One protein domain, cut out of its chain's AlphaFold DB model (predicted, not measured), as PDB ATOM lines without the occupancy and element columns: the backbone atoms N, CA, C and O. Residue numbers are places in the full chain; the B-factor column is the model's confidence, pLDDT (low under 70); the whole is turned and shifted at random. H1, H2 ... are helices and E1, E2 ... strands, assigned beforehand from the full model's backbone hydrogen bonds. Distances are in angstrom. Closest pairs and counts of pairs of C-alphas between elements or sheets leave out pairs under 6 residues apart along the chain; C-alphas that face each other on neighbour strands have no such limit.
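This is residues 136 to 266 of the 266 residues of an uncharacterized protein of Hyphomicrobium sp. (UniProt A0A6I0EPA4). A strongly twisted sheet with three long strands side by side, E2, E3 and E4, has one helix, H2, packed slantwise over one of its faces, while a long loop, residues 240 to 261, swings wide and returns over the other face. The short strands E1, E5, E6 and E7 lie at the sheet's edges, and the small helix H1 packs on the first part of H2, off the sheet. The printed part has 131 residues, with named elements in the order H1 H2 E1 E2 E3 E4 E5 E6 E7; the class is mixed. The sheet is branched, with antiparallel neighbours. The whole is compact, with a radius of gyration of the C-alphas of 14.4 A and spans of 42 by 34 by 29 A.

H1, residues 136 to 140, touches H2, residues 152 to 166, through residues 153 to 157 of H2 alone; the closest C-alphas, of Leu 138 and Trp 153, are 6.1 A apart. H2 is on the sheet at a height of 7.7 A, and only just over E3, residues 202 to 210, alone: 5 of its C-alphas fall on E3 and 2 on each of E2, residues 181 to 196, E4, residues 216 to 224, and E5, residues 231 to 233. On the local plane H2 stands at 47 degrees to E3, slantwise to the strands; their closest C-alphas are those of Met 156 and Ala 204, 6.4 A. E1, residues 172 to 175, begins a meander, E1 E2 E3 E4 E5, each strand the antiparallel neighbour of the one before. E2 bends by 98 degrees at residue 185. E1, with N 172 and O 184 at 2.8 A, and E7, residues 262 to 265, with N 195 and O 263 at 2.8 A, lie on one side of E2; E3, with N 185 and O 209 at 2.9 A, lies on the other side. E3 and E4 have N 208 and O 218 at 2.8 A. On the other side of E4 from E3 lie E5, with N 223 and O 232 at 2.8 A, and E6, residues 237 to 239, with N 219 and O 237 at 2.8 A. Every O i to N i+4 pair of H2 is within hydrogen-bond range; H1 has 0 of 1, and 1 of 2 O i to N i+3 pairs.

H1 begins at C-alpha 136, (10.487, 36.133, -8.674). H2 is 21.2 A long, E2 27.0 A, E3 25.5 A and E4 25.8 A. E7 ends at C-alpha 265, (25.089, 40.514, -9.175).

The C-alphas farthest apart, of Val 148 and Asn 213, are 44.1 A apart. The printed part has no cut; the links H1 to H2 and E6 to E7 are long. The model's pLDDT is under 70 at residues 142 to 144 and 242 to 251.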
ATOM      1  N   TRP A 136      11.175  36.502  -9.921       94.75
ATOM      2  CA  TRP A 136      10.487  36.133  -8.674       94.75
ATOM      3  C   TRP A 136      10.665  34.661  -8.251       94.75
ATOM      4  O   TRP A 136      10.236  34.255  -7.168       94.75
ATOM      5  N   TRP A 137      11.301  33.828  -9.076       92.56
ATOM      6  CA  TRP A 137      11.772  32.497  -8.673       92.56
ATOM      7  C   TRP A 137      13.202  32.504  -8.142       92.56
ATOM      8  O   TRP A 137      13.582  31.577  -7.433       92.56
ATOM      9  N   LEU A 138      13.989  33.541  -8.420       89.56
ATOM     10  CA  LEU A 138      15.382  33.594  -7.986       89.56
ATOM     11  C   LEU A 138      15.550  33.648  -6.459       89.56
ATOM     12  O   LEU A 138      16.438  32.953  -5.985       89.56
ATOM     13  N   PRO A 139      14.687  34.312  -5.657       89.12
ATOM     14  CA  PRO A 139      14.788  34.242  -4.195       89.12
ATOM     15  C   PRO A 139      14.670  32.826  -3.619       89.12
ATOM     16  O   PRO A 139      15.138  32.576  -2.516       89.12
ATOM     17  N   THR A 140      14.030  31.897  -4.343       83.12
ATOM     18  CA  THR A 140      13.897  30.491  -3.910       83.12
ATOM     19  C   THR A 140      15.115  29.637  -4.247       83.12
ATOM     20  O   THR A 140      15.160  28.458  -3.905       83.12
ATOM     21  N   ILE A 141      16.091  30.217  -4.938       79.38
ATOM     22  CA  ILE A 141      17.332  29.568  -5.326       79.38
ATOM     23  C   ILE A 141      18.430  30.335  -4.602       79.38
ATOM     24  O   ILE A 141      18.789  31.432  -5.016       79.38
ATOM     25  N   GLU A 142      18.945  29.784  -3.503       58.88
ATOM     26  CA  GLU A 142      20.056  30.413  -2.789       58.88
ATOM     27  C   GLU A 142      21.238  30.621  -3.741       58.88
ATOM     28  O   GLU A 142      21.783  29.674  -4.316       58.88
ATOM     29  N   ARG A 143      21.625  31.884  -3.917       66.75
ATOM     30  CA  ARG A 143      22.866  32.283  -4.571       66.75
ATOM     31  C   ARG A 143      23.528  33.336  -3.708       66.75
ATOM     32  O   ARG A 143      22.931  34.361  -3.392       66.75
ATOM     33  N   ALA A 144      24.754  33.056  -3.287       62.62
ATOM     34  CA  ALA A 144      25.564  34.053  -2.620       62.62
ATOM     35  C   ALA A 144      26.078  35.031  -3.681       62.62
ATOM     36  O   ALA A 144      26.955  34.676  -4.464       62.62
ATOM     37  N   SER A 145      25.540  36.249  -3.702       71.56
ATOM     38  CA  SER A 145      26.157  37.341  -4.452       71.56
ATOM     39  C   SER A 145      27.427  37.787  -3.732       71.56
ATOM     40  O   SER A 145      27.423  38.026  -2.521       71.56
ATOM     41  N   SER A 146      28.523  37.922  -4.478       74.69
ATOM     42  CA  SER A 146      29.766  38.517  -3.961       74.69
ATOM     43  C   SER A 146      29.688  40.047  -3.849       74.69
ATOM     44  O   SER A 146      30.557  40.677  -3.242       74.69
ATOM     45  N   VAL A 147      28.631  40.655  -4.400       81.38
ATOM     46  CA  VAL A 147      28.402  42.100  -4.398       81.38
ATOM     47  C   VAL A 147      27.492  42.483  -3.236       81.38
ATOM     48  O   VAL A 147      26.327  42.096  -3.177       81.38
ATOM     49  N   VAL A 148      27.996  43.328  -2.333       85.25
ATOM     50  CA  VAL A 148      27.183  43.928  -1.265       85.25
ATOM     51  C   VAL A 148      26.170  44.906  -1.867       85.25
ATOM     52  O   VAL A 148      26.550  45.843  -2.576       85.25
ATOM     53  N   GLY A 149      24.890  44.737  -1.539       90.06
ATOM     54  CA  GLY A 149      23.817  45.652  -1.925       90.06
ATOM     55  C   GLY A 149      22.570  44.913  -2.394       90.06
ATOM     56  O   GLY A 149      22.119  43.982  -1.732       90.06
ATOM     57  N   MET A 150      21.993  45.367  -3.508       93.00
ATOM     58  CA  MET A 150      20.834  44.713  -4.114       93.00
ATOM     59  C   MET A 150      21.213  43.356  -4.710       93.00
ATOM     60  O   MET A 150      22.254  43.243  -5.352       93.00
ATOM     61  N   GLN A 151      20.325  42.376  -4.549       92.19
ATOM     62  CA  GLN A 151      20.370  41.092  -5.250       92.19
ATOM     63  C   GLN A 151      19.826  41.230  -6.676       92.19
ATOM     64  O   GLN A 151      19.015  42.124  -6.954       92.19
ATOM     65  N   ALA A 152      20.194  40.316  -7.576       92.56
ATOM     66  CA  ALA A 152      19.816  40.391  -8.988       92.56
ATOM     67  C   ALA A 152      18.298  40.448  -9.183       92.56
ATOM     68  O   ALA A 152      17.778  41.214  -9.998       92.56
ATOM     69  N   TRP A 153      17.568  39.670  -8.383       93.62
ATOM     70  CA  TRP A 153      16.111  39.636  -8.421       93.62
ATOM     71  C   TRP A 153      15.467  40.959  -7.998       93.62
ATOM     72  O   TRP A 153      14.425  41.313  -8.539       93.62
ATOM     73  N   GLN A 154      16.089  41.714  -7.085       94.81
ATOM     74  CA  GLN A 154      15.595  43.034  -6.674       94.81
ATOM     75  C   GLN A 154      15.782  44.044  -7.801       94.81
ATOM     76  O   GLN A 154      14.874  44.814  -8.102       94.81
ATOM     77  N   VAL A 155      16.944  44.007  -8.465       96.69
ATOM     78  CA  VAL A 155      17.237  44.867  -9.620       96.69
ATOM     79  C   VAL A 155      16.234  44.603 -10.742       96.69
ATOM     80  O   VAL A 155      15.594  45.532 -11.232       96.69
ATOM     81  N   MET A 156      16.040  43.333 -11.111       97.25
ATOM     82  CA  MET A 156      15.061  42.952 -12.130       97.25
ATOM     83  C   MET A 156      13.625  43.272 -11.712       97.25
ATOM     84  O   MET A 156      12.846  43.703 -12.553       97.25
ATOM     85  N   GLY A 157      13.261  43.108 -10.438       97.00
ATOM     86  CA  GLY A 157      11.931  43.452  -9.935       97.00
ATOM     87  C   GLY A 157      11.624  44.949 -10.008       97.00
ATOM     88  O   GLY A 157      10.526  45.330 -10.429       97.00
ATOM     89  N   ASP A 158      12.591  45.802  -9.659       98.06
ATOM     90  CA  ASP A 158      12.454  47.263  -9.728       98.06
ATOM     91  C   ASP A 158      12.337  47.717 -11.194       98.06
ATOM     92  O   ASP A 158      11.433  48.478 -11.551       98.06
ATOM     93  N   ILE A 159      13.184  47.174 -12.076       98.50
ATOM     94  CA  ILE A 159      13.127  47.444 -13.519       98.50
ATOM     95  C   ILE A 159      11.815  46.930 -14.127       98.50
ATOM     96  O   ILE A 159      11.159  47.654 -14.875       98.50
ATOM     97  N   HIS A 160      11.388  45.706 -13.807       97.88
ATOM     98  CA  HIS A 160      10.145  45.142 -14.335       97.88
ATOM     99  C   HIS A 160       8.926  45.932 -13.849       97.88
ATOM    100  O   HIS A 160       7.971  46.091 -14.602       97.88
ATOM    101  N   THR A 161       8.973  46.484 -12.632       97.31
ATOM    102  CA  THR A 161       7.928  47.380 -12.115       97.31
ATOM    103  C   THR A 161       7.829  48.633 -12.969       97.31
ATOM    104  O   THR A 161       6.752  48.925 -13.483       97.31
ATOM    105  N   HIS A 162       8.954  49.312 -13.196       97.25
ATOM    106  CA  HIS A 162       9.001  50.484 -14.067       97.25
ATOM    107  C   HIS A 162       8.481  50.176 -15.479       97.25
ATOM    108  O   HIS A 162       7.686  50.927 -16.047       97.25
ATOM    109  N   ILE A 163       8.895  49.042 -16.048       96.75
ATOM    110  CA  ILE A 163       8.436  48.608 -17.365       96.75
ATOM    111  C   ILE A 163       6.922  48.369 -17.357       96.75
ATOM    112  O   ILE A 163       6.219  48.908 -18.203       96.75
ATOM    113  N   ALA A 164       6.401  47.595 -16.405       95.81
ATOM    114  CA  ALA A 164       4.979  47.271 -16.333       95.81
ATOM    115  C   ALA A 164       4.100  48.512 -16.098       95.81
ATOM    116  O   ALA A 164       2.985  48.576 -16.610       95.81
ATOM    117  N   GLU A 165       4.600  49.511 -15.370       94.50
ATOM    118  CA  GLU A 165       3.902  50.776 -15.109       94.50
ATOM    119  C   GLU A 165       3.975  51.768 -16.284       94.50
ATOM    120  O   GLU A 165       3.106  52.629 -16.400       94.50
ATOM    121  N   SER A 166       4.955  51.626 -17.186       92.12
ATOM    122  CA  SER A 166       5.112  52.468 -18.387       92.12
ATOM    123  C   SER A 166       4.467  51.894 -19.658       92.12
ATOM    124  O   SER A 166       4.452  52.565 -20.694       92.12
ATOM    125  N   LYS A 167       3.922  50.671 -19.600       90.06
ATOM    126  CA  LYS A 167       3.222  50.032 -20.724       90.06
ATOM    127  C   LYS A 167       1.985  50.834 -21.156       90.06
ATOM    128  O   LYS A 167       1.229  51.346 -20.333       90.06
ATOM    129  N   ASN A 168       1.722  50.843 -22.462       82.25
ATOM    130  CA  ASN A 168       0.421  51.176 -23.041       82.25
ATOM    131  C   ASN A 168      -0.163  49.906 -23.677       82.25
ATOM    132  O   ASN A 168       0.315  49.451 -24.720       82.25
ATOM    133  N   GLY A 169      -1.154  49.300 -23.021       84.25
ATOM    134  CA  GLY A 169      -1.547  47.920 -23.313       84.25
ATOM    135  C   GLY A 169      -0.413  46.958 -22.946       84.25
ATOM    136  O   GLY A 169       0.092  46.996 -21.828       84.25
ATOM    137  N   GLU A 170       0.016  46.116 -23.885       82.00
ATOM    138  CA  GLU A 170       1.157  45.207 -23.680       82.00
ATOM    139  C   GLU A 170       2.497  45.772 -24.181       82.00
ATOM    140  O   GLU A 170       3.546  45.166 -23.960       82.00
ATOM    141  N   ALA A 171       2.477  46.933 -24.844       89.81
ATOM    142  CA  ALA A 171       3.640  47.500 -25.512       89.81
ATOM    143  C   ALA A 171       4.323  48.601 -24.686       89.81
ATOM    144  O   ALA A 171       3.680  49.413 -24.020       89.81
ATOM    145  N   ILE A 172       5.645  48.664 -24.807       93.94
ATOM    146  CA  ILE A 172       6.540  49.672 -24.242       93.94
ATOM    147  C   ILE A 172       7.137  50.447 -25.415       93.94
ATOM    148  O   ILE A 172       7.530  49.851 -26.420       93.94
ATOM    149  N   LYS A 173       7.213  51.775 -25.302       94.44
ATOM    150  CA  LYS A 173       7.856  52.612 -26.320       94.44
ATOM    151  C   LYS A 173       9.318  52.844 -25.967       94.44
ATOM    152  O   LYS A 173       9.609  53.466 -24.952       94.44
ATOM    153  N   LEU A 174      10.221  52.396 -26.832       95.56
ATOM    154  CA  LEU A 174      11.668  52.594 -26.699       95.56
ATOM    155  C   LEU A 174      12.236  53.225 -27.969       95.56
ATOM    156  O   LEU A 174      11.563  53.253 -28.999       95.56
ATOM    157  N   ARG A 175      13.450  53.776 -27.887       95.38
ATOM    158  CA  ARG A 175      14.134  54.385 -29.034       95.38
ATOM    159  C   ARG A 175      15.324  53.548 -29.463       95.38
ATOM    160  O   ARG A 175      16.036  53.034 -28.607       95.38
ATOM    161  N   ASP A 176      15.544  53.434 -30.764       94.00
ATOM    162  CA  ASP A 176      16.796  52.896 -31.298       94.00
ATOM    163  C   ASP A 176      17.922  53.952 -31.270       94.00
ATOM    164  O   ASP A 176      17.736  55.080 -30.800       94.00
ATOM    165  N   ALA A 177      19.111  53.585 -31.754       91.06
ATOM    166  CA  ALA A 177      20.256  54.496 -31.844       91.06
ATOM    167  C   ALA A 177      20.034  55.669 -32.825       91.06
ATOM    168  O   ALA A 177      20.653  56.719 -32.673       91.06
ATOM    169  N   GLY A 178      19.134  55.518 -33.805       92.25
ATOM    170  CA  GLY A 178      18.737  56.577 -34.739       92.25
ATOM    171  C   GLY A 178      17.651  57.512 -34.190       92.25
ATOM    172  O   GLY A 178      17.286  58.488 -34.845       92.25
ATOM    173  N   GLY A 179      17.122  57.233 -32.995       92.56
ATOM    174  CA  GLY A 179      16.061  58.000 -32.347       92.56
ATOM    175  C   GLY A 179      14.639  57.594 -32.752       92.56
ATOM    176  O   GLY A 179      13.679  58.187 -32.238       92.56
ATOM    177  N   ALA A 180      14.471  56.589 -33.618       94.12
ATOM    178  CA  ALA A 180      13.161  56.102 -34.032       94.12
ATOM    179  C   ALA A 180      12.459  55.390 -32.868       94.12
ATOM    180  O   ALA A 180      13.076  54.651 -32.105       94.12
ATOM    181  N   SER A 181      11.152  55.624 -32.713       94.62
ATOM    182  CA  SER A 181      10.364  54.999 -31.646       94.62
ATOM    183  C   SER A 181       9.825  53.639 -32.087       94.62
ATOM    184  O   SER A 181       9.093  53.537 -33.070       94.62
ATOM    185  N   LEU A 182      10.138  52.607 -31.311       94.31
ATOM    186  CA  LEU A 182       9.671  51.239 -31.485       94.31
ATOM    187  C   LEU A 182       8.680  50.880 -30.375       94.31
ATOM    188  O   LEU A 182       8.876  51.243 -29.216       94.31
ATOM    189  N   SER A 183       7.610  50.168 -30.736       94.06
ATOM    190  CA  SER A 183       6.663  49.574 -29.781       94.06
ATOM    191  C   SER A 183       7.022  48.105 -29.591       94.06
ATOM    192  O   SER A 183       6.952  47.330 -30.546       94.06
ATOM    193  N   LEU A 184       7.451  47.750 -28.385       95.12
ATOM    194  CA  LEU A 184       8.068  46.465 -28.071       95.12
ATOM    195  C   LEU A 184       7.406  45.825 -26.852       95.12
ATOM    196  O   LEU A 184       6.954  46.524 -25.951       95.12
ATOM    197  N   GLN A 185       7.391  44.500 -26.790       94.19
ATOM    198  CA  GLN A 185       6.955  43.754 -25.611       94.19
ATOM    199  C   GLN A 185       8.168  43.163 -24.895       94.19
ATOM    200  O   GLN A 185       9.067  42.622 -25.535       94.19
ATOM    201  N   LEU A 186       8.193  43.251 -23.564       94.81
ATOM    202  CA  LEU A 186       9.215  42.591 -22.752       94.81
ATOM    203  C   LEU A 186       9.044  41.070 -22.836       94.81
ATOM    204  O   LEU A 186       8.008  40.546 -22.425       94.81
ATOM    205  N   VAL A 187      10.077  40.365 -23.295       93.00
ATOM    206  CA  VAL A 187      10.142  38.897 -23.378       93.00
ATOM    207  C   VAL A 187      10.782  38.301 -22.133       93.00
ATOM    208  O   VAL A 187      10.275  37.307 -21.611       93.00
ATOM    209  N   ASP A 188      11.889  38.878 -21.672       92.00
ATOM    210  CA  ASP A 188      12.592  38.414 -20.478       92.00
ATOM    211  C   ASP A 188      13.700  39.378 -20.044       92.00
ATOM    212  O   ASP A 188      13.996  40.344 -20.747       92.00
ATOM    213  N   PHE A 189      14.357  39.065 -18.929       92.81
ATOM    214  CA  PHE A 189      15.665  39.622 -18.592       92.81
ATOM    215  C   PHE A 189      16.754  38.577 -18.826       92.81
ATOM    216  O   PHE A 189      16.672  37.450 -18.337       92.81
ATOM    217  N   ASN A 190      17.789  38.942 -19.580       86.69
ATOM    218  CA  ASN A 190      18.940  38.075 -19.791       86.69
ATOM    219  C   ASN A 190      20.040  38.372 -18.760       86.69
ATOM    220  O   ASN A 190      20.319  39.545 -18.502       86.69
ATOM    221  N   PRO A 191      20.681  37.333 -18.192       84.81
ATOM    222  CA  PRO A 191      21.879  37.519 -17.386       84.81
ATOM    223  C   PRO A 191      23.058  38.029 -18.246       84.81
ATOM    224  O   PRO A 191      23.046  37.827 -19.465       84.81
ATOM    225  N   PRO A 192      24.082  38.639 -17.621       90.12
ATOM    226  CA  PRO A 192      24.174  38.930 -16.192       90.12
ATOM    227  C   PRO A 192      23.377  40.184 -15.794       90.12
ATOM    228  O   PRO A 192      23.138  41.083 -16.600       90.12
ATOM    229  N   VAL A 193      22.996  40.248 -14.517       93.81
ATOM    230  CA  VAL A 193      22.663  41.514 -13.851       93.81
ATOM    231  C   VAL A 193      23.970  42.076 -13.311       93.81
ATOM    232  O   VAL A 193      24.773  41.331 -12.753       93.81
ATOM    233  N   GLY A 194      24.213  43.369 -13.499       94.75
ATOM    234  CA  GLY A 194      25.490  43.972 -13.136       94.75
ATOM    235  C   GLY A 194      25.352  45.214 -12.273       94.75
ATOM    236  O   GLY A 194      24.317  45.879 -12.269       94.75
ATOM    237  N   ARG A 195      26.427  45.545 -11.558       96.50
ATOM    238  CA  ARG A 195      26.622  46.822 -10.872       96.50
ATOM    239  C   ARG A 195      27.830  47.528 -11.470       96.50
ATOM    240  O   ARG A 195      28.943  47.018 -11.408       96.50
ATOM    241  N   SER A 196      27.615  48.706 -12.042       95.94
ATOM    242  CA  SER A 196      28.674  49.543 -12.604       95.94
ATOM    243  C   SER A 196      29.696  49.921 -11.532       95.94
ATOM    244  O   SER A 196      29.338  50.424 -10.465       95.94
ATOM    245  N   ARG A 197      30.983  49.721 -11.833       95.38
ATOM    246  CA  ARG A 197      32.094  50.167 -10.978       95.38
ATOM    247  C   ARG A 197      32.349  51.670 -11.084       95.38
ATOM    248  O   ARG A 197      32.999  52.233 -10.212       95.38
ATOM    249  N   ALA A 198      31.855  52.311 -12.144       94.81
ATOM    250  CA  ALA A 198      32.069  53.733 -12.391       94.81
ATOM    251  C   ALA A 198      31.156  54.616 -11.528       94.81
ATOM    252  O   ALA A 198      31.602  55.618 -10.979       94.81
ATOM    253  N   ASP A 199      29.881  54.243 -11.406       94.62
ATOM    254  CA  ASP A 199      28.850  55.067 -10.757       94.62
ATOM    255  C   ASP A 199      27.961  54.295  -9.766       94.62
ATOM    256  O   ASP A 199      27.105  54.880  -9.103       94.62
ATOM    257  N   GLY A 200      28.166  52.983  -9.620       95.62
ATOM    258  CA  GLY A 200      27.443  52.148  -8.665       95.62
ATOM    259  C   GLY A 200      26.002  51.816  -9.056       95.62
ATOM    260  O   GLY A 200      25.342  51.135  -8.266       95.62
ATOM    261  N   ARG A 201      25.511  52.268 -10.222       97.38
ATOM    262  CA  ARG A 201      24.175  51.913 -10.727       97.38
ATOM    263  C   ARG A 201      24.114  50.441 -11.110       97.38
ATOM    264  O   ARG A 201      25.106  49.852 -11.534       97.38
ATOM    265  N   TYR A 202      22.930  49.860 -10.979       97.94
ATOM    266  CA  TYR A 202      22.661  48.489 -11.390       97.94
ATOM    267  C   TYR A 202      22.107  48.455 -12.813       97.94
ATOM    268  O   TYR A 202      21.498  49.429 -13.248       97.94
ATOM    269  N   PHE A 203      22.269  47.344 -13.527       97.81
ATOM    270  CA  PHE A 203      21.603  47.129 -14.807       97.81
ATOM    271  C   PHE A 203      21.121  45.694 -14.989       97.81
ATOM    272  O   PHE A 203      21.705  44.755 -14.449       97.81
ATOM    273  N   ALA A 204      20.085  45.532 -15.812       96.88
ATOM    274  CA  ALA A 204      19.673  44.250 -16.373       96.88
ATOM    275  C   ALA A 204      19.386  44.408 -17.874       96.88
ATOM    276  O   ALA A 204      18.798  45.408 -18.298       96.88
ATOM    277  N   CYS A 205      19.783  43.418 -18.675       95.12
ATOM    278  CA  CYS A 205      19.466  43.397 -20.100       95.12
ATOM    279  C   CYS A 205      18.038  42.896 -20.310       95.12
ATOM    280  O   CYS A 205      17.729  41.750 -19.984       95.12
ATOM    281  N   ALA A 206      17.172  43.728 -20.879       95.75
ATOM    282  CA  ALA A 206      15.834  43.313 -21.281       95.75
ATOM    283  C   ALA A 206      15.864  42.758 -22.708       95.75
ATOM    284  O   ALA A 206      16.277  43.461 -23.631       95.75
ATOM    285  N   LEU A 207      15.366  41.537 -22.891       94.31
ATOM    286  CA  LEU A 207      15.021  40.998 -24.200       94.31
ATOM    287  C   LEU A 207      13.610  41.442 -24.560       94.31
ATOM    288  O   LEU A 207      12.663  41.268 -23.789       94.31
ATOM    289  N   LEU A 208      13.467  41.999 -25.750       94.88
ATOM    290  CA  LEU A 208      12.262  42.641 -26.235       94.88
ATOM    291  C   LEU A 208      11.879  42.046 -27.585       94.88
ATOM    292  O   LEU A 208      12.740  41.645 -28.366       94.88
ATOM    293  N   ARG A 209      10.583  42.026 -27.886       93.38
ATOM    294  CA  ARG A 209      10.063  41.564 -29.172       93.38
ATOM    295  C   ARG A 209       9.219  42.639 -29.826       93.38
ATOM    296  O   ARG A 209       8.364  43.253 -29.186       93.38
ATOM    297  N   LYS A 210       9.430  42.823 -31.125       92.69
ATOM    298  CA  LYS A 210       8.501  43.525 -32.004       92.69
ATOM    299  C   LYS A 210       7.622  42.485 -32.688       92.69
ATOM    300  O   LYS A 210       8.128  41.605 -33.384       92.69
ATOM    301  N   PHE A 211       6.310  42.577 -32.487       79.69
ATOM    302  CA  PHE A 211       5.364  41.727 -33.205       79.69
ATOM    303  C   PHE A 211       5.367  42.082 -34.700       79.69
ATOM    304  O   PHE A 211       5.361  43.258 -35.068       79.69
ATOM    305  N   GLY A 212       5.397  41.059 -35.552       73.50
ATOM    306  CA  GLY A 212       5.497  41.174 -37.005       73.50
ATOM    307  C   GLY A 212       5.837  39.825 -37.638       73.50
ATOM    308  O   GLY A 212       6.103  38.856 -36.925       73.50
ATOM    309  N   ASN A 213       5.811  39.764 -38.969       72.56
ATOM    310  CA  ASN A 213       6.270  38.609 -39.737       72.56
ATOM    311  C   ASN A 213       7.305  39.073 -40.785       72.56
ATOM    312  O   ASN A 213       6.908  39.773 -41.720       72.56
ATOM    313  N   PRO A 214       8.600  38.730 -40.638       80.62
ATOM    314  CA  PRO A 214       9.186  37.934 -39.551       80.62
ATOM    315  C   PRO A 214       9.219  38.691 -38.204       80.62
ATOM    316  O   PRO A 214       9.179  39.925 -38.192       80.62
ATOM    317  N   PRO A 215       9.274  37.983 -37.059       86.69
ATOM    318  CA  PRO A 215       9.484  38.624 -35.766       86.69
ATOM    319  C   PRO A 215      10.904  39.192 -35.673       86.69
ATOM    320  O   PRO A 215      11.851  38.585 -36.169       86.69
ATOM    321  N   ALA A 216      11.050  40.320 -34.978       92.50
ATOM    322  CA  ALA A 216      12.348  40.918 -34.669       92.50
ATOM    323  C   ALA A 216      12.529  41.035 -33.152       92.50
ATOM    324  O   ALA A 216      11.582  41.369 -32.423       92.50
ATOM    325  N   PHE A 217      13.747  40.770 -32.684       94.00
ATOM    326  CA  PHE A 217      14.110  40.839 -31.275       94.00
ATOM    327  C   PHE A 217      15.079  41.982 -31.036       94.00
ATOM    328  O   PHE A 217      15.924  42.295 -31.864       94.00
ATOM    329  N   TYR A 218      14.932  42.614 -29.883       95.19
ATOM    330  CA  TYR A 218      15.730  43.757 -29.485       95.19
ATOM    331  C   TYR A 218      16.257  43.551 -28.072       95.19
ATOM    332  O   TYR A 218      15.645  42.857 -27.261       95.19
ATOM    333  N   SER A 219      17.381  44.179 -27.773       95.44
ATOM    334  CA  SER A 219      17.993  44.176 -26.451       95.44
ATOM    335  C   SER A 219      18.320  45.601 -26.038       95.44
ATOM    336  O   SER A 219      18.720  46.422 -26.864       95.44
ATOM    337  N   THR A 220      18.139  45.911 -24.758       96.81
ATOM    338  CA  THR A 220      18.637  47.158 -24.172       96.81
ATOM    339  C   THR A 220      18.951  46.986 -22.694       96.81
ATOM    340  O   THR A 220      18.322  46.181 -22.000       96.81
ATOM    341  N   ALA A 221      19.927  47.755 -22.215       97.12
ATOM    342  CA  ALA A 221      20.212  47.870 -20.798       97.12
ATOM    343  C   ALA A 221      19.176  48.791 -20.152       97.12
ATOM    344  O   ALA A 221      19.016  49.948 -20.549       97.12
ATOM    345  N   TYR A 222      18.507  48.295 -19.118       98.12
ATOM    346  CA  TYR A 222      17.825  49.153 -18.159       98.12
ATOM    347  C   TYR A 222      18.757  49.399 -16.986       98.12
ATOM    348  O   TYR A 222      19.239  48.449 -16.373       98.12
ATOM    349  N   TRP A 223      18.984  50.666 -16.673       98.19
ATOM    350  CA  TRP A 223      19.805  51.121 -15.562       98.19
ATOM    351  C   TRP A 223      18.922  51.526 -14.392       98.19
ATOM    352  O   TRP A 223      17.943  52.240 -14.588       98.19
ATOM    353  N   LEU A 224      19.300  51.108 -13.189       98.62
ATOM    354  CA  LEU A 224      18.626  51.391 -11.930       98.62
ATOM    355  C   LEU A 224      19.585  52.107 -10.978       98.62
ATOM    356  O   LEU A 224      20.629  51.575 -10.590       98.62
ATOM    357  N   ASP A 225      19.191  53.294 -10.535       98.06
ATOM    358  CA  ASP A 225      19.801  53.933  -9.375       98.06
ATOM    359  C   ASP A 225      19.153  53.388  -8.094       98.06
ATOM    360  O   ASP A 225      17.969  53.597  -7.830       98.06
ATOM    361  N   ALA A 226      19.930  52.677  -7.276       95.00
ATOM    362  CA  ALA A 226      19.411  52.022  -6.076       95.00
ATOM    363  C   ALA A 226      18.902  53.003  -5.003       95.00
ATOM    364  O   ALA A 226      18.053  52.621  -4.197       95.00
ATOM    365  N   LYS A 227      19.414  54.243  -4.981       94.25
ATOM    366  CA  LYS A 227      19.051  55.262  -3.987       94.25
ATOM    367  C   LYS A 227      17.761  55.968  -4.377       94.25
ATOM    368  O   LYS A 227      16.881  56.133  -3.541       94.25
ATOM    369  N   THR A 228      17.659  56.393  -5.633       96.81
ATOM    370  CA  THR A 228      16.512  57.170  -6.130       96.81
ATOM    371  C   THR A 228      15.400  56.295  -6.698       96.81
ATOM    372  O   THR A 228      14.295  56.787  -6.905       96.81
ATOM    373  N   LYS A 229      15.684  55.011  -6.960       95.12
ATOM    374  CA  LYS A 229      14.811  54.077  -7.688       95.12
ATOM    375  C   LYS A 229      14.476  54.529  -9.111       95.12
ATOM    376  O   LYS A 229      13.561  53.994  -9.730       95.12
ATOM    377  N   LEU A 230      15.238  55.483  -9.652       97.81
ATOM    378  CA  LEU A 230      15.107  55.906 -11.035       97.81
ATOM    379  C   LEU A 230      15.577  54.783 -11.963       97.81
ATOM    380  O   LEU A 230      16.697  54.283 -11.826       97.81
ATOM    381  N   VAL A 231      14.721  54.436 -12.923       98.38
ATOM    382  CA  VAL A 231      15.018  53.486 -13.994       98.38
ATOM    383  C   VAL A 231      15.094  54.229 -15.324       98.38
ATOM    384  O   VAL A 231      14.201  55.007 -15.657       98.38
ATOM    385  N   THR A 232      16.154  53.984 -16.092       97.06
ATOM    386  CA  THR A 232      16.343  54.539 -17.441       97.06
ATOM    387  C   THR A 232      16.733  53.441 -18.419       97.06
ATOM    388  O   THR A 232      17.602  52.632 -18.103       97.06
ATOM    389  N   ALA A 233      16.148  53.434 -19.612       96.69
ATOM    390  CA  ALA A 233      16.546  52.530 -20.688       96.69
ATOM    391  C   ALA A 233      17.623  53.168 -21.579       96.69
ATOM    392  O   ALA A 233      17.598  54.378 -21.814       96.69
ATOM    393  N   GLY A 234      18.538  52.349 -22.092       94.88
ATOM    394  CA  GLY A 234      19.388  52.717 -23.221       94.88
ATOM    395  C   GLY A 234      18.625  52.699 -24.549       94.88
ATOM    396  O   GLY A 234      17.416  52.451 -24.605       94.88
ATOM    397  N   SER A 235      19.351  52.926 -25.643       95.06
ATOM    398  CA  SER A 235      18.823  52.640 -26.976       95.06
ATOM    399  C   SER A 235      18.638  51.134 -27.155       95.06
ATOM    400  O   SER A 235      19.384  50.331 -26.589       95.06
ATOM    401  N   VAL A 236      17.625  50.740 -27.921       96.06
ATOM    402  CA  VAL A 236      17.439  49.340 -28.305       96.06
ATOM    403  C   VAL A 236      18.282  49.000 -29.525       96.06
ATOM    404  O   VAL A 236      18.366  49.785 -30.471       96.06
ATOM    405  N   THR A 237      18.850  47.800 -29.508       94.44
ATOM    406  CA  THR A 237      19.620  47.228 -30.615       94.44
ATOM    407  C   THR A 237      18.973  45.918 -31.027       94.44
ATOM    408  O   THR A 237      18.544  45.151 -30.166       94.44
ATOM    409  N   GLU A 238      18.859  45.675 -32.330       93.56
ATOM    410  CA  GLU A 238      18.350  44.402 -32.841       93.56
ATOM    411  C   GLU A 238      19.322  43.270 -32.488       93.56
ATOM    412  O   GLU A 238      20.539  43.437 -32.563       93.56
ATOM    413  N   VAL A 239      18.784  42.134 -32.054       91.12
ATOM    414  CA  VAL A 239      19.549  40.954 -31.646       91.12
ATOM    415  C   VAL A 239      18.874  39.693 -32.161       91.12
ATOM    416  O   VAL A 239      17.672  39.678 -32.423       91.12
ATOM    417  N   ASP A 240      19.625  38.597 -32.217       85.00
ATOM    418  CA  ASP A 240      19.032  37.284 -32.440       85.00
ATOM    419  C   ASP A 240      18.110  36.892 -31.277       85.00
ATOM    420  O   ASP A 240      18.388  37.175 -30.096       85.00
ATOM    421  N   ALA A 241      17.041  36.162 -31.606       74.81
ATOM    422  CA  ALA A 241      16.182  35.521 -30.617       74.81
ATOM    423  C   ALA A 241      17.030  34.754 -29.587       74.81
ATOM    424  O   ALA A 241      18.067  34.174 -29.919       74.81
ATOM    425  N   ALA A 242      16.611  34.758 -28.319       64.44
ATOM    426  CA  ALA A 242      17.278  33.937 -27.311       64.44
ATOM    427  C   ALA A 242      17.233  32.464 -27.739       64.44
ATOM    428  O   ALA A 242      16.154  31.940 -28.020       64.44
ATOM    429  N   ARG A 243      18.396  31.804 -27.793       55.06
ATOM    430  CA  ARG A 243      18.459  30.374 -28.096       55.06
ATOM    431  C   ARG A 243      17.909  29.586 -26.910       55.06
ATOM    432  O   ARG A 243      18.285  29.836 -25.762       55.06
ATOM    433  N   GLU A 244      17.023  28.630 -27.172       52.09
ATOM    434  CA  GLU A 244      16.618  27.664 -26.150       52.09
ATOM    435  C   GLU A 244      17.859  26.927 -25.625       52.09
ATOM    436  O   GLU A 244      18.680  26.442 -26.399       52.09
ATOM    437  N   GLY A 245      18.022  26.880 -24.302       46.94
ATOM    438  CA  GLY A 245      19.146  26.188 -23.667       46.94
ATOM    439  C   GLY A 245      20.432  27.004 -23.489       46.94
ATOM    440  O   GLY A 245      21.392  26.460 -22.942       46.94
ATOM    441  N   GLU A 246      20.482  28.292 -23.864       50.09
ATOM    442  CA  GLU A 246      21.621  29.142 -23.483       50.09
ATOM    443  C   GLU A 246      21.700  29.265 -21.948       50.09
ATOM    444  O   GLU A 246      20.759  29.667 -21.256       50.09
ATOM    445  N   SER A 247      22.826  28.786 -21.415       44.47
ATOM    446  CA  SER A 247      23.039  28.518 -19.995       44.47
ATOM    447  C   SER A 247      23.039  29.781 -19.120       44.47
ATOM    448  O   SER A 247      23.307  30.893 -19.567       44.47
ATOM    449  N   LYS A 248      22.774  29.574 -17.827       45.91
ATOM    450  CA  LYS A 248      22.570  30.565 -16.752       45.91
ATOM    451  C   LYS A 248      23.757  31.505 -16.428       45.91
ATOM    452  O   LYS A 248      23.680  32.188 -15.411       45.91
ATOM    453  N   ALA A 249      24.832  31.542 -17.217       52.38
ATOM    454  CA  ALA A 249      26.071  32.242 -16.861       52.38
ATOM    455  C   ALA A 249      26.792  32.844 -18.080       52.38
ATOM    456  O   ALA A 249      27.946  32.519 -18.353       52.38
ATOM    457  N   ALA A 250      26.122  33.717 -18.837       60.84
ATOM    458  CA  ALA A 250      26.845  34.576 -19.770       60.84
ATOM    459  C   ALA A 250      27.694  35.575 -18.962       60.84
ATOM    460  O   ALA A 250      27.162  36.297 -18.120       60.84
ATOM    461  N   ALA A 251      29.009  35.590 -19.193       67.31
ATOM    462  CA  ALA A 251      29.902  36.597 -18.612       67.31
ATOM    463  C   ALA A 251      29.690  37.976 -19.258       67.31
ATOM    464  O   ALA A 251      29.952  39.004 -18.638       67.31
ATOM    465  N   GLU A 252      29.186  37.989 -20.494       82.06
ATOM    466  CA  GLU A 252      28.952  39.198 -21.271       82.06
ATOM    467  C   GLU A 252      27.452  39.510 -21.377       82.06
ATOM    468  O   GLU A 252      26.644  38.612 -21.641       82.06
ATOM    469  N   PRO A 253      27.055  40.779 -21.187       88.44
ATOM    470  CA  PRO A 253      25.679  41.206 -21.377       88.44
ATOM    471  C   PRO A 253      25.275  41.154 -22.850       88.44
ATOM    472  O   PRO A 253      25.992  41.627 -23.725       88.44
ATOM    473  N   ARG A 254      24.060  40.656 -23.129       86.38
ATOM    474  CA  ARG A 254      23.452  40.719 -24.477       86.38
ATOM    475  C   ARG A 254      22.993  42.129 -24.870       86.38
ATOM    476  O   ARG A 254      22.438  42.317 -25.949       86.38
ATOM    477  N   CYS A 255      23.103  43.099 -23.972       91.62
ATOM    478  CA  CYS A 255      22.770  44.493 -24.213       91.62
ATOM    479  C   CYS A 255      24.034  45.348 -24.193       91.62
ATOM    480  O   CYS A 255      25.014  45.001 -23.536       91.62
ATOM    481  N   ASP A 256      23.993  46.485 -24.883       91.75
ATOM    482  CA  ASP A 256      25.074  47.462 -24.806       91.75
ATOM    483  C   ASP A 256      25.052  48.176 -23.445       91.75
ATOM    484  O   ASP A 256      24.076  48.836 -23.077       91.75
ATOM    485  N   VAL A 257      26.143  48.020 -22.695       92.69
ATOM    486  CA  VAL A 257      26.386  48.678 -21.401       92.69
ATOM    487  C   VAL A 257      27.463  49.767 -21.496       92.69
ATOM    488  O   VAL A 257      27.965  50.234 -20.475       92.69
ATOM    489  N   GLY A 258      27.845  50.172 -22.712       89.00
ATOM    490  CA  GLY A 258      28.782  51.267 -22.972       89.00
ATOM    491  C   GLY A 258      30.237  50.951 -22.624       89.00
ATOM    492  O   GLY A 258      30.992  51.860 -22.290       89.00
ATOM    493  N   GLY A 259      30.629  49.670 -22.629       87.75
ATOM    494  CA  GLY A 259      31.990  49.236 -22.278       87.75
ATOM    495  C   GLY A 259      32.388  49.490 -20.817       87.75
ATOM    496  O   GLY A 259      33.570  49.442 -20.479       87.75
ATOM    497  N   ILE A 260      31.419  49.781 -19.945       90.31
ATOM    498  CA  ILE A 260      31.655  50.058 -18.526       90.31
ATOM    499  C   ILE A 260      32.083  48.771 -17.812       90.31
ATOM    500  O   ILE A 260      31.491  47.713 -18.007       90.31
ATOM    501  N   ALA A 261      33.082  48.865 -16.931       94.25
ATOM    502  CA  ALA A 261      33.427  47.769 -16.029       94.25
ATOM    503  C   ALA A 261      32.342  47.591 -14.953       94.25
ATOM    504  O   ALA A 261      31.927  48.560 -14.312       94.25
ATOM    505  N   PHE A 262      31.920  46.353 -14.710       94.88
ATOM    506  CA  PHE A 262      30.872  46.032 -13.743       94.88
ATOM    507  C   PHE A 262      31.202  44.782 -12.926       94.88
ATOM    508  O   PHE A 262      32.019  43.955 -13.327       94.88
ATOM    509  N   ASP A 263      30.543  44.661 -11.779       93.75
ATOM    510  CA  ASP A 263      30.498  43.439 -10.981       93.75
ATOM    511  C   ASP A 263      29.196  42.687 -11.269       93.75
ATOM    512  O   ASP A 263      28.139  43.313 -11.373       93.75
ATOM    513  N   ILE A 264      29.259  41.360 -11.405       92.19
ATOM    514  CA  ILE A 264      28.065  40.520 -11.575       92.19
ATOM    515  C   ILE A 264      27.326  40.430 -10.240       92.19
ATOM    516  O   ILE A 264      27.930  40.199  -9.194       92.19
ATOM    517  N   VAL A 265      26.013  40.615 -10.300       90.44
ATOM    518  CA  VAL A 265      25.089  40.514  -9.175       90.44
ATOM    519  C   VAL A 265      24.272  39.236  -9.353       90.44
ATOM    520  O   VAL A 265      23.712  39.027 -10.432       90.44
ATOM    521  N   ASP A 266      24.193  38.411  -8.305       83.19
ATOM    522  CA  ASP A 266      23.413  37.160  -8.268       83.19
ATOM    523  C   ASP A 266      22.070  37.280  -7.526       83.19
ATOM    524  O   ASP A 266      21.899  38.222  -6.714       83.19
TER     525      ASP A 266